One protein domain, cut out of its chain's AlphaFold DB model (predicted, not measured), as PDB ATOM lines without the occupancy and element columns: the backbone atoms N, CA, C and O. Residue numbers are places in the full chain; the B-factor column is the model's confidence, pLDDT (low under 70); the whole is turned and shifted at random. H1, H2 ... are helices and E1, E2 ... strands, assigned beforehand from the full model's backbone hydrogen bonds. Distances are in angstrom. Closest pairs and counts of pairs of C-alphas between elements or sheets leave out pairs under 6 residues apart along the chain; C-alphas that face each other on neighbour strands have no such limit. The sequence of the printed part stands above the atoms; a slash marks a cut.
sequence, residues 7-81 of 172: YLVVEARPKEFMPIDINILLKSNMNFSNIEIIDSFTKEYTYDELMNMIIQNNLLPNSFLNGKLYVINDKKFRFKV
ATOM      1  N   TYR A   7     162.912 111.793 160.648       97.00
ATOM      2  CA  TYR A   7     162.232 110.849 159.766       97.00
ATOM      3  C   TYR A   7     162.687 111.055 158.323       97.00
ATOM      4  O   TYR A   7     162.728 112.193 157.849       97.00
ATOM      5  N   LEU A   8     162.963 109.964 157.609       97.75
ATOM      6  CA  LEU A   8     163.039 109.979 156.151       97.75
ATOM      7  C   LEU A   8     161.613 110.056 155.598       97.75
ATOM      8  O   LEU A   8     160.740 109.300 156.025       97.75
ATOM      9  N   VAL A   9     161.357 110.980 154.677       97.56
ATOM     10  CA  VAL A   9     160.024 111.203 154.111       97.56
ATOM     11  C   VAL A   9     160.089 111.462 152.615       97.56
ATOM     12  O   VAL A   9     161.078 111.987 152.107       97.56
ATOM     13  N   VAL A  10     158.983 111.191 151.930       97.50
ATOM     14  CA  VAL A  10     158.720 111.691 150.579       97.50
ATOM     15  C   VAL A  10     157.682 112.805 150.656       97.50
ATOM     16  O   VAL A  10     156.616 112.635 151.243       97.50
ATOM     17  N   GLU A  11     157.997 113.963 150.082       96.44
ATOM     18  CA  GLU A  11     157.101 115.113 149.952       96.44
ATOM     19  C   GLU A  11     156.494 115.135 148.543       96.44
ATOM     20  O   GLU A  11     157.214 115.361 147.569       96.44
ATOM     21  N   ALA A  12     155.183 114.913 148.412       94.62
ATOM     22  CA  ALA A  12     154.497 114.972 147.110       94.62
ATOM     23  C   ALA A  12     154.105 116.409 146.727       94.62
ATOM     24  O   ALA A  12     154.265 116.843 145.586       94.62
ATOM     25  N   ARG A  13     153.600 117.162 147.709       91.00
ATOM     26  CA  ARG A  13     153.229 118.579 147.615       91.00
ATOM     27  C   ARG A  13     153.755 119.318 148.843       91.00
ATOM     28  O   ARG A  13     154.041 118.678 149.855       91.00
ATOM     29  N   PRO A  14     153.857 120.660 148.813       90.69
ATOM     30  CA  PRO A  14     154.367 121.414 149.949       90.69
ATOM     31  C   PRO A  14     153.666 121.047 151.267       90.69
ATOM     32  O   PRO A  14     152.469 121.273 151.426       90.69
ATOM     33  N   LYS A  15     154.452 120.549 152.227       89.25
ATOM     34  CA  LYS A  15     154.050 120.101 153.573       89.25
ATOM     35  C   LYS A  15     153.218 118.811 153.627       89.25
ATOM     36  O   LYS A  15     152.752 118.454 154.710       89.25
ATOM     37  N   GLU A  16     153.063 118.109 152.510       94.44
ATOM     38  CA  GLU A  16     152.428 116.794 152.434       94.44
ATOM     39  C   GLU A  16     153.514 115.713 152.401       94.44
ATOM     40  O   GLU A  16     154.118 115.457 151.360       94.44
ATOM     41  N   PHE A  17     153.779 115.115 153.565       95.31
ATOM     42  CA  PHE A  17     154.870 114.164 153.776       95.31
ATOM     43  C   PHE A  17     154.342 112.755 154.026       95.31
ATOM     44  O   PHE A  17     153.415 112.581 154.818       95.31
ATOM     45  N   MET A  18     154.996 111.767 153.423       95.81
ATOM     46  CA  MET A  18     154.830 110.354 153.741       95.81
ATOM     47  C   MET A  18     156.122 109.833 154.379       95.81
ATOM     48  O   MET A  18     157.158 109.866 153.709       95.81
ATOM     49  N   PRO A  19     156.107 109.394 155.650       95.62
ATOM     50  CA  PRO A  19     157.275 108.790 156.275       95.62
ATOM     51  C   PRO A  19     157.613 107.436 155.660       95.62
ATOM     52  O   PRO A  19     156.731 106.650 155.326       95.62
ATOM     53  N   ILE A  20     158.911 107.184 155.536       96.81
ATOM     54  CA  ILE A  20     159.480 105.947 155.018       96.81
ATOM     55  C   ILE A  20     160.044 105.151 156.185       96.81
ATOM     56  O   ILE A  20     160.911 105.636 156.915       96.81
ATOM     57  N   ASP A  21     159.576 103.916 156.341       94.38
ATOM     58  CA  ASP A  21     160.137 102.997 157.321       94.38
ATOM     59  C   ASP A  21     161.399 102.319 156.764       94.38
ATOM     60  O   ASP A  21     161.337 101.395 155.949       94.38
ATOM     61  N   ILE A  22     162.562 102.795 157.215       95.19
ATOM     62  CA  ILE A  22     163.875 102.274 156.809       95.19
ATOM     63  C   ILE A  22     164.060 100.812 157.253       95.19
ATOM     64  O   ILE A  22     164.739 100.048 156.566       95.19
ATOM     65  N   ASN A  23     163.417 100.375 158.343       94.25
ATOM     66  CA  ASN A  23     163.522  98.985 158.795       94.25
ATOM     67  C   ASN A  23     162.929  98.005 157.779       94.25
ATOM     68  O   ASN A  23     163.446  96.897 157.635       94.25
ATOM     69  N   ILE A  24     161.900  98.413 157.026       93.62
ATOM     70  CA  ILE A  24     161.345  97.591 155.941       93.62
ATOM     71  C   ILE A  24     162.365  97.448 154.806       93.62
ATOM     72  O   ILE A  24     162.568  96.345 154.300       93.62
ATOM     73  N   LEU A  25     163.051  98.539 154.449       92.94
ATOM     74  CA  LEU A  25     164.060  98.546 153.386       92.94
ATOM     75  C   LEU A  25     165.266  97.659 153.723       92.94
ATOM     76  O   LEU A  25     165.757  96.930 152.862       92.94
ATOM     77  N   LEU A  26     165.721  97.698 154.978       91.56
ATOM     78  CA  LEU A  26     166.898  96.959 155.442       91.56
ATOM     79  C   LEU A  26     166.584  95.578 156.026       91.56
ATOM     80  O   LEU A  26     167.508  94.825 156.328       91.56
ATOM     81  N   LYS A  27     165.301  95.241 156.216       90.81
ATOM     82  CA  LYS A  27     164.861  94.054 156.971       90.81
ATOM     83  C   LYS A  27     165.535  93.982 158.348       90.81
ATOM     84  O   LYS A  27     166.032  92.933 158.761       90.81
ATOM     85  N   SER A  28     165.582  95.117 159.038       91.62
ATOM     86  CA  SER A  28     166.241  95.280 160.335       91.62
ATOM     87  C   SER A  28     165.247  95.728 161.412       91.62
ATOM     88  O   SER A  28     164.059  95.892 161.148       91.62
ATOM     89  N   ASN A  29     165.715  95.859 162.655       89.38
ATOM     90  CA  ASN A  29     164.917  96.374 163.773       89.38
ATOM     91  C   ASN A  29     165.703  97.442 164.548       89.38
ATOM     92  O   ASN A  29     165.883  97.367 165.764       89.38
ATOM     93  N   MET A  30     166.273  98.390 163.805       90.31
ATOM     94  CA  MET A  30     167.086  99.481 164.333       90.31
ATOM     95  C   MET A  30     166.239 100.736 164.572       90.31
ATOM     96  O   MET A  30     165.173 100.934 163.986       90.31
ATOM     97  N   ASN A  31     166.729 101.623 165.440       90.88
ATOM     98  CA  ASN A  31     166.090 102.910 165.675       90.88
ATOM     99  C   ASN A  31     166.654 103.990 164.734       90.88
ATOM    100  O   ASN A  31     167.757 104.492 164.950       90.88
ATOM    101  N   PHE A  32     165.855 104.394 163.745       91.25
ATOM    102  CA  PHE A  32     166.171 105.455 162.783       91.25
ATOM    103  C   PHE A  32     165.628 106.837 163.192       91.25
ATOM    104  O   PHE A  32     165.257 107.640 162.347       91.25
ATOM    105  N   SER A  33     165.582 107.149 164.492       91.75
ATOM    106  CA  SER A  33     165.098 108.445 164.996       91.75
ATOM    107  C   SER A  33     166.156 109.560 165.016       91.75
ATOM    108  O   SER A  33     165.846 110.686 165.405       91.75
ATOM    109  N   ASN A  34     167.418 109.252 164.691       94.19
ATOM    110  CA  ASN A  34     168.543 110.193 164.679       94.19
ATOM    111  C   ASN A  34     168.946 110.500 163.232       94.19
ATOM    112  O   ASN A  34     169.161 109.578 162.450       94.19
ATOM    113  N   ILE A  35     169.097 111.786 162.902       95.62
ATOM    114  CA  ILE A  35     169.523 112.236 161.572       95.62
ATOM    115  C   ILE A  35     170.857 111.633 161.131       95.62
ATOM    116  O   ILE A  35     170.984 111.292 159.967       95.62
ATOM    117  N   GLU A  36     171.807 111.437 162.046       95.62
ATOM    118  CA  GLU A  36     173.100 110.825 161.729       95.62
ATOM    119  C   GLU A  36     172.935 109.383 161.243       95.62
ATOM    120  O   GLU A  36     173.533 109.000 160.246       95.62
ATOM    121  N   ILE A  37     172.056 108.609 161.887       95.50
ATOM    122  CA  ILE A  37     171.776 107.219 161.505       95.50
ATOM    123  C   ILE A  37     171.037 107.175 160.161       95.50
ATOM    124  O   ILE A  37     171.336 106.327 159.321       95.50
ATOM    125  N   ILE A  38     170.090 108.096 159.941       97.12
ATOM    126  CA  ILE A  38     169.400 108.222 158.651       97.12
ATOM    127  C   ILE A  38     170.407 108.565 157.550       97.12
ATOM    128  O   ILE A  38     170.407 107.899 156.522       97.12
ATOM    129  N   ASP A  39     171.274 109.557 157.766       96.69
ATOM    130  CA  ASP A  39     172.278 109.973 156.785       96.69
ATOM    131  C   ASP A  39     173.303 108.857 156.516       96.69
ATOM    132  O   ASP A  39     173.704 108.677 155.371       96.69
ATOM    133  N   SER A  40     173.713 108.084 157.532       95.06
ATOM    134  CA  SER A  40     174.561 106.898 157.343       95.06
ATOM    135  C   SER A  40     173.914 105.890 156.398       95.06
ATOM    136  O   SER A  40     174.578 105.428 155.480       95.06
ATOM    137  N   PHE A  41     172.621 105.601 156.580       96.19
ATOM    138  CA  PHE A  41     171.872 104.730 155.674       96.19
ATOM    139  C   PHE A  41     171.751 105.333 154.269       96.19
ATOM    140  O   PHE A  41     172.065 104.677 153.280       96.19
ATOM    141  N   THR A  42     171.308 106.587 154.143       97.12
ATOM    142  CA  THR A  42     171.033 107.172 152.822       97.12
ATOM    143  C   THR A  42     172.300 107.406 152.002       97.12
ATOM    144  O   THR A  42     172.236 107.377 150.774       97.12
ATOM    145  N   LYS A  43     173.461 107.575 152.646       96.44
ATOM    146  CA  LYS A  43     174.763 107.699 151.976       96.44
ATOM    147  C   LYS A  43     175.284 106.411 151.339       96.44
ATOM    148  O   LYS A  43     176.256 106.480 150.595       96.44
ATOM    149  N   GLU A  44     174.659 105.261 151.577       96.12
ATOM    150  CA  GLU A  44     175.014 104.014 150.886       96.12
ATOM    151  C   GLU A  44     174.465 103.959 149.447       96.12
ATOM    152  O   GLU A  44     174.895 103.131 148.643       96.12
ATOM    153  N   TYR A  45     173.553 104.869 149.093       97.19
ATOM    154  CA  TYR A  45     172.749 104.808 147.873       97.19
ATOM    155  C   TYR A  45     172.736 106.149 147.123       97.19
ATOM    156  O   TYR A  45     172.915 107.212 147.723       97.19
ATOM    157  N   THR A  46     172.505 106.130 145.807       96.81
ATOM    158  CA  THR A  46     172.094 107.339 145.071       96.81
ATOM    159  C   THR A  46     170.665 107.715 145.439       96.81
ATOM    160  O   THR A  46     169.899 106.922 145.993       96.81
ATOM    161  N   TYR A  47     170.268 108.926 145.056       95.56
ATOM    162  CA  TYR A  47     168.875 109.347 145.160       95.56
ATOM    163  C   TYR A  47     167.918 108.384 144.427       95.56
ATOM    164  O   TYR A  47     166.886 107.994 144.979       95.56
ATOM    165  N   ASP A  48     168.274 107.972 143.207       94.88
ATOM    166  CA  ASP A  48     167.442 107.089 142.382       94.88
ATOM    167  C   ASP A  48     167.368 105.670 142.954       94.88
ATOM    168  O   ASP A  48     166.301 105.060 142.951       94.88
ATOM    169  N   GLU A  49     168.474 105.147 143.490       96.56
ATOM    170  CA  GLU A  49     168.495 103.855 144.184       96.56
ATOM    171  C   GLU A  49     167.554 103.870 145.397       96.56
ATOM    172  O   GLU A  49     166.722 102.969 145.524       96.56
ATOM    173  N   LEU A  50     167.600 104.921 146.229       96.69
ATOM    174  CA  LEU A  50     166.692 105.077 147.373       96.69
ATOM    175  C   LEU A  50     165.227 105.128 146.940       96.69
ATOM    176  O   LEU A  50     164.398 104.397 147.485       96.69
ATOM    177  N   MET A  51     164.893 105.966 145.955       95.81
ATOM    178  CA  MET A  51     163.519 106.065 145.458       95.81
ATOM    179  C   MET A  51     163.028 104.739 144.876       95.81
ATOM    180  O   MET A  51     161.917 104.309 145.186       95.81
ATOM    181  N   ASN A  52     163.858 104.052 144.091       95.31
ATOM    182  CA  ASN A  52     163.510 102.753 143.524       95.31
ATOM    183  C   ASN A  52     163.285 101.699 144.612       95.31
ATOM    184  O   ASN A  52     162.296 100.971 144.541       95.31
ATOM    185  N   MET A  53     164.128 101.645 145.648       95.44
ATOM    186  CA  MET A  53     163.929 100.744 146.790       95.44
ATOM    187  C   MET A  53     162.598 101.012 147.503       95.44
ATOM    188  O   MET A  53     161.864 100.075 147.819       95.44
ATOM    189  N   ILE A  54     162.265 102.284 147.729       96.06
ATOM    190  CA  ILE A  54     161.009 102.703 148.364       96.06
ATOM    191  C   ILE A  54     159.795 102.264 147.535       96.06
ATOM    192  O   ILE A  54     158.836 101.714 148.082       96.06
ATOM    193  N   ILE A  55     159.849 102.466 146.215       93.94
ATOM    194  CA  ILE A  55     158.777 102.094 145.284       93.94
ATOM    195  C   ILE A  55     158.625 100.570 145.213       93.94
ATOM    196  O   ILE A  55     157.514 100.062 145.337       93.94
ATOM    197  N   GLN A  56     159.725  99.827 145.074       94.00
ATOM    198  CA  GLN A  56     159.709  98.361 144.970       94.00
ATOM    199  C   GLN A  56     159.155  97.676 146.226       94.00
ATOM    200  O   GLN A  56     158.538  96.617 146.126       94.00
ATOM    201  N   ASN A  57     159.336  98.285 147.401       95.06
ATOM    202  CA  ASN A  57     158.780  97.794 148.663       95.06
ATOM    203  C   ASN A  57     157.351  98.303 148.939       95.06
ATOM    204  O   ASN A  57     156.829  98.081 150.028       95.06
ATOM    205  N   ASN A  58     156.702  98.964 147.970       93.25
ATOM    206  CA  ASN A  58     155.341  99.503 148.076       93.25
ATOM    207  C   ASN A  58     155.130 100.423 149.295       93.25
ATOM    208  O   ASN A  58     154.064 100.419 149.911       93.25
ATOM    209  N   LEU A  59     156.140 101.228 149.647       93.88
ATOM    210  CA  LEU A  59     156.081 102.129 150.808       93.88
ATOM    211  C   LEU A  59     155.381 103.464 150.520       93.88
ATOM    212  O   LEU A  59     155.227 104.291 151.417       93.88
ATOM    213  N   LEU A  60     154.964 103.696 149.273       94.25
ATOM    214  CA  LEU A  60     154.313 104.928 148.842       94.25
ATOM    215  C   LEU A  60     153.003 104.642 148.106       94.25
ATOM    216  O   LEU A  60     152.958 103.751 147.258       94.25
ATOM    217  N   PRO A  61     151.956 105.448 148.335       92.75
ATOM    218  CA  PRO A  61     150.797 105.465 147.462       92.75
ATOM    219  C   PRO A  61     151.126 106.186 146.149       92.75
ATOM    220  O   PRO A  61     152.035 107.016 146.081       92.75
ATOM    221  N   ASN A  62     150.318 105.937 145.113       91.81
ATOM    222  CA  ASN A  62     150.544 106.472 143.763       91.81
ATOM    223  C   ASN A  62     150.717 108.004 143.717       91.81
ATOM    224  O   ASN A  62     151.467 108.515 142.890       91.81
ATOM    225  N   SER A  63     150.061 108.745 144.617       93.06
ATOM    226  CA  SER A  63     150.164 110.207 144.697       93.06
ATOM    227  C   SER A  63     151.551 110.725 145.104       93.06
ATOM    228  O   SER A  63     151.828 111.901 144.890       93.06
ATOM    229  N   PHE A  64     152.424 109.874 145.656       94.56
ATOM    230  CA  PHE A  64     153.771 110.235 146.114       94.56
ATOM    231  C   PHE A  64     154.890 109.717 145.203       94.56
ATOM    232  O   PHE A  64     156.048 110.041 145.449       94.56
ATOM    233  N   LEU A  65     154.579 108.962 144.141       90.50
ATOM    234  CA  LEU A  65     155.600 108.362 143.266       90.50
ATOM    235  C   LEU A  65     156.509 109.402 142.590       90.50
ATOM    236  O   LEU A  65     157.678 109.128 142.354       90.50
ATOM    237  N   ASN A  66     155.991 110.611 142.348       89.06
ATOM    238  CA  ASN A  66     156.745 111.740 141.786       89.06
ATOM    239  C   ASN A  66     157.228 112.738 142.858       89.06
ATOM    240  O   ASN A  66     157.558 113.884 142.544       89.06
ATOM    241  N   GLY A  67     157.190 112.347 144.133       93.44
ATOM    242  CA  GLY A  67     157.588 113.192 145.253       93.44
ATOM    243  C   GLY A  67     159.103 113.347 145.394       93.44
ATOM    244  O   GLY A  67     159.897 112.748 144.668       93.44
ATOM    245  N   LYS A  68     159.511 114.173 146.361       95.81
ATOM    246  CA  LYS A  68     160.919 114.439 146.677       95.81
ATOM    247  C   LYS A  68     161.303 113.904 148.049       95.81
ATOM    248  O   LYS A  68     160.567 114.112 149.009       95.81
ATOM    249  N   LEU A  69     162.465 113.266 148.152       96.81
ATOM    250  CA  LEU A  69     162.993 112.780 149.422       96.81
ATOM    251  C   LEU A  69     163.542 113.924 150.272       96.81
ATOM    252  O   LEU A  69     164.320 114.761 149.807       96.81
ATOM    253  N   TYR A  70     163.181 113.900 151.549       97.44
ATOM    254  CA  TYR A  70     163.705 114.783 152.582       97.44
ATOM    255  C   TYR A  70     163.931 114.001 153.872       97.44
ATOM    256  O   TYR A  70     163.270 112.999 154.129       97.44
ATOM    257  N   VAL A  71     164.814 114.509 154.727       97.25
ATOM    258  CA  VAL A  71     164.741 114.206 156.159       97.25
ATOM    259  C   VAL A  71     163.973 115.345 156.818       97.25
ATOM    260  O   VAL A  71     164.232 116.513 156.528       97.25
ATOM    261  N   ILE A  72     163.023 115.040 157.695       96.44
ATOM    262  CA  ILE A  72     162.350 116.051 158.516       96.44
ATOM    263  C   ILE A  72     162.529 115.750 159.992       96.44
ATOM    264  O   ILE A  72     162.708 114.597 160.368       96.44
ATOM    265  N   ASN A  73     162.451 116.777 160.834       94.94
ATOM    266  CA  ASN A  73     162.253 116.568 162.265       94.94
ATOM    267  C   ASN A  73     160.760 116.564 162.638       94.94
ATOM    268  O   ASN A  73     159.890 116.877 161.822       94.94
ATOM    269  N   ASP A  74     160.474 116.256 163.896       92.19
ATOM    270  CA  ASP A  74     159.169 116.393 164.557       92.19
ATOM    271  C   ASP A  74     158.480 117.757 164.337       92.19
ATOM    272  O   ASP A  74     157.257 117.836 164.220       92.19
ATOM    273  N   LYS A  75     159.257 118.834 164.181       91.56
ATOM    274  CA  LYS A  75     158.782 120.193 163.852       91.56
ATOM    275  C   LYS A  75     158.560 120.434 162.352       91.56
ATOM    276  O   LYS A  75     158.298 121.567 161.947       91.56
ATOM    277  N   LYS A  76     158.655 119.394 161.514       90.12
ATOM    278  CA  LYS A  76     158.526 119.436 160.043       90.12
ATOM    279  C   LYS A  76     159.532 120.363 159.346       90.12
ATOM    280  O   LYS A  76     159.296 120.797 158.213       90.12
ATOM    281  N   PHE A  77     160.651 120.680 159.996       91.88
ATOM    282  CA  PHE A  77     161.761 121.364 159.343       91.88
ATOM    283  C   PHE A  77     162.439 120.398 158.374       91.88
ATOM    284  O   PHE A  77     162.698 119.253 158.735       91.88
ATOM    285  N   ARG A  78     162.714 120.861 157.151       94.06
ATOM    286  CA  ARG A  78     163.224 120.019 156.066       94.06
ATOM    287  C   ARG A  78     164.733 120.095 155.964       94.06
ATOM    288  O   ARG A  78     165.319 121.175 155.947       94.06
ATOM    289  N   PHE A  79     165.324 118.933 155.775       95.75
ATOM    290  CA  PHE A  79     166.727 118.734 155.498       95.75
ATOM    291  C   PHE A  79     166.855 117.994 154.163       95.75
ATOM    292  O   PHE A  79     166.111 117.050 153.892       95.75
ATOM    293  N   LYS A  80     167.806 118.424 153.323       95.25
ATOM    294  CA  LYS A  80     168.242 117.660 152.142       95.25
ATOM    295  C   LYS A  80     168.657 116.254 152.602       95.25
ATOM    296  O   LYS A  80     169.378 116.170 153.597       95.25
ATOM    297  N   VAL A  81     168.222 115.198 151.910       96.75
ATOM    298  CA  VAL A  81     168.766 113.840 152.106       96.75
ATOM    299  C   VAL A  81     170.193 113.804 151.586       96.75
ATOM    300  O   VAL A  81     170.420 114.237 150.459       96.75
TER     301      VAL A  81
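AT A GLANCE: This is residues 7 to 81 of the 172 residues of an uncharacterized protein of Mycoplasma sp. CAG:472 (UniProt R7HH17). A strongly twisted sheet of two strand hairpins side by side, E1 with E2 and E3 with E4, has three short helices, H1, H2 and H3, gathered to one side of it, their centres making a loose triangle. H2 packs on the sheet, H3 only grazes it, and H1 lies off it, near H3. The printed part has 75 residues with three named helices and four named strands, in the order E1 E2 H1 H2 H3 E3 E4; the sheet's order is E2 E1 E3 E4, all antiparallel. The class is mixed, helices and strands. The whole is compact, with a radius of gyration of the C-alphas of 11.4 A and spans of 29 by 28 by 20 A.

IN THESE COORDINATES: The inner strands are E1, residues 7 to 13, 17.0 A long from C-alpha 7 at (162.232, 110.849, 159.766), and E3, residues 68 to 73, 15.8 A. The edge strands are E2, residues 16 to 19, 10.1 A, and E4, residues 78 to 80, 6.8 A, ending with C-alpha 80 at (168.242, 117.660, 152.142). H3, residues 47 to 56, is the longest helix, 14.3 A from C-alpha 47 at (168.875, 109.347, 145.160). H2, residues 35 to 42, is 10.2 A long, and H1, residues 22 to 26, is 6.3 A.

HOW THE PARTS SIT: E1 and E3 are antiparallel, with N 9 and O 70 2.8 A apart and N 70 and O 9 2.9 A apart, within hydrogen-bond range. In the hairpin E1 and E2, N 10 and O 18 are 2.9 A apart; in the hairpin E3 and E4, N 79 and O 71 are 2.8 A apart, both within that range. H2 is on the sheet at a height over the sheet of 8.4 A, over none of its strands, but only just: 2 of its C-alphas fall on E1 and 2 on E3. Its closest C-alphas to E1 are those of Ile 38 and Leu 8, 7.1 A apart. H3 only grazes the sheet, with residues 47 to 54. H2 and H3 are close but not clearly touching, Thr 42 and Leu 50 having the closest C-alphas at 7.3 A, and are about perpendicular at 81 degrees. H1 is not on the sheet; it is close to H3 but not clearly touching, the C-alphas of Leu 25 and Met 53 being closest at 7.0 A. H1 and H2 are only just apart, at 8.3 A between their closest C-alphas. In H1, H2 and H3 every O i to N i+4 pair is within hydrogen-bond range.

THE WHOLE: The two C-alphas farthest apart, those of Pro 14 and Ser 28, are 30.5 A apart. The printed part has no cut. The link from H3 to E3, with 11 residues between them, is long. The mean pLDDT of the printed part is 94.4, and no printed residue is under 70.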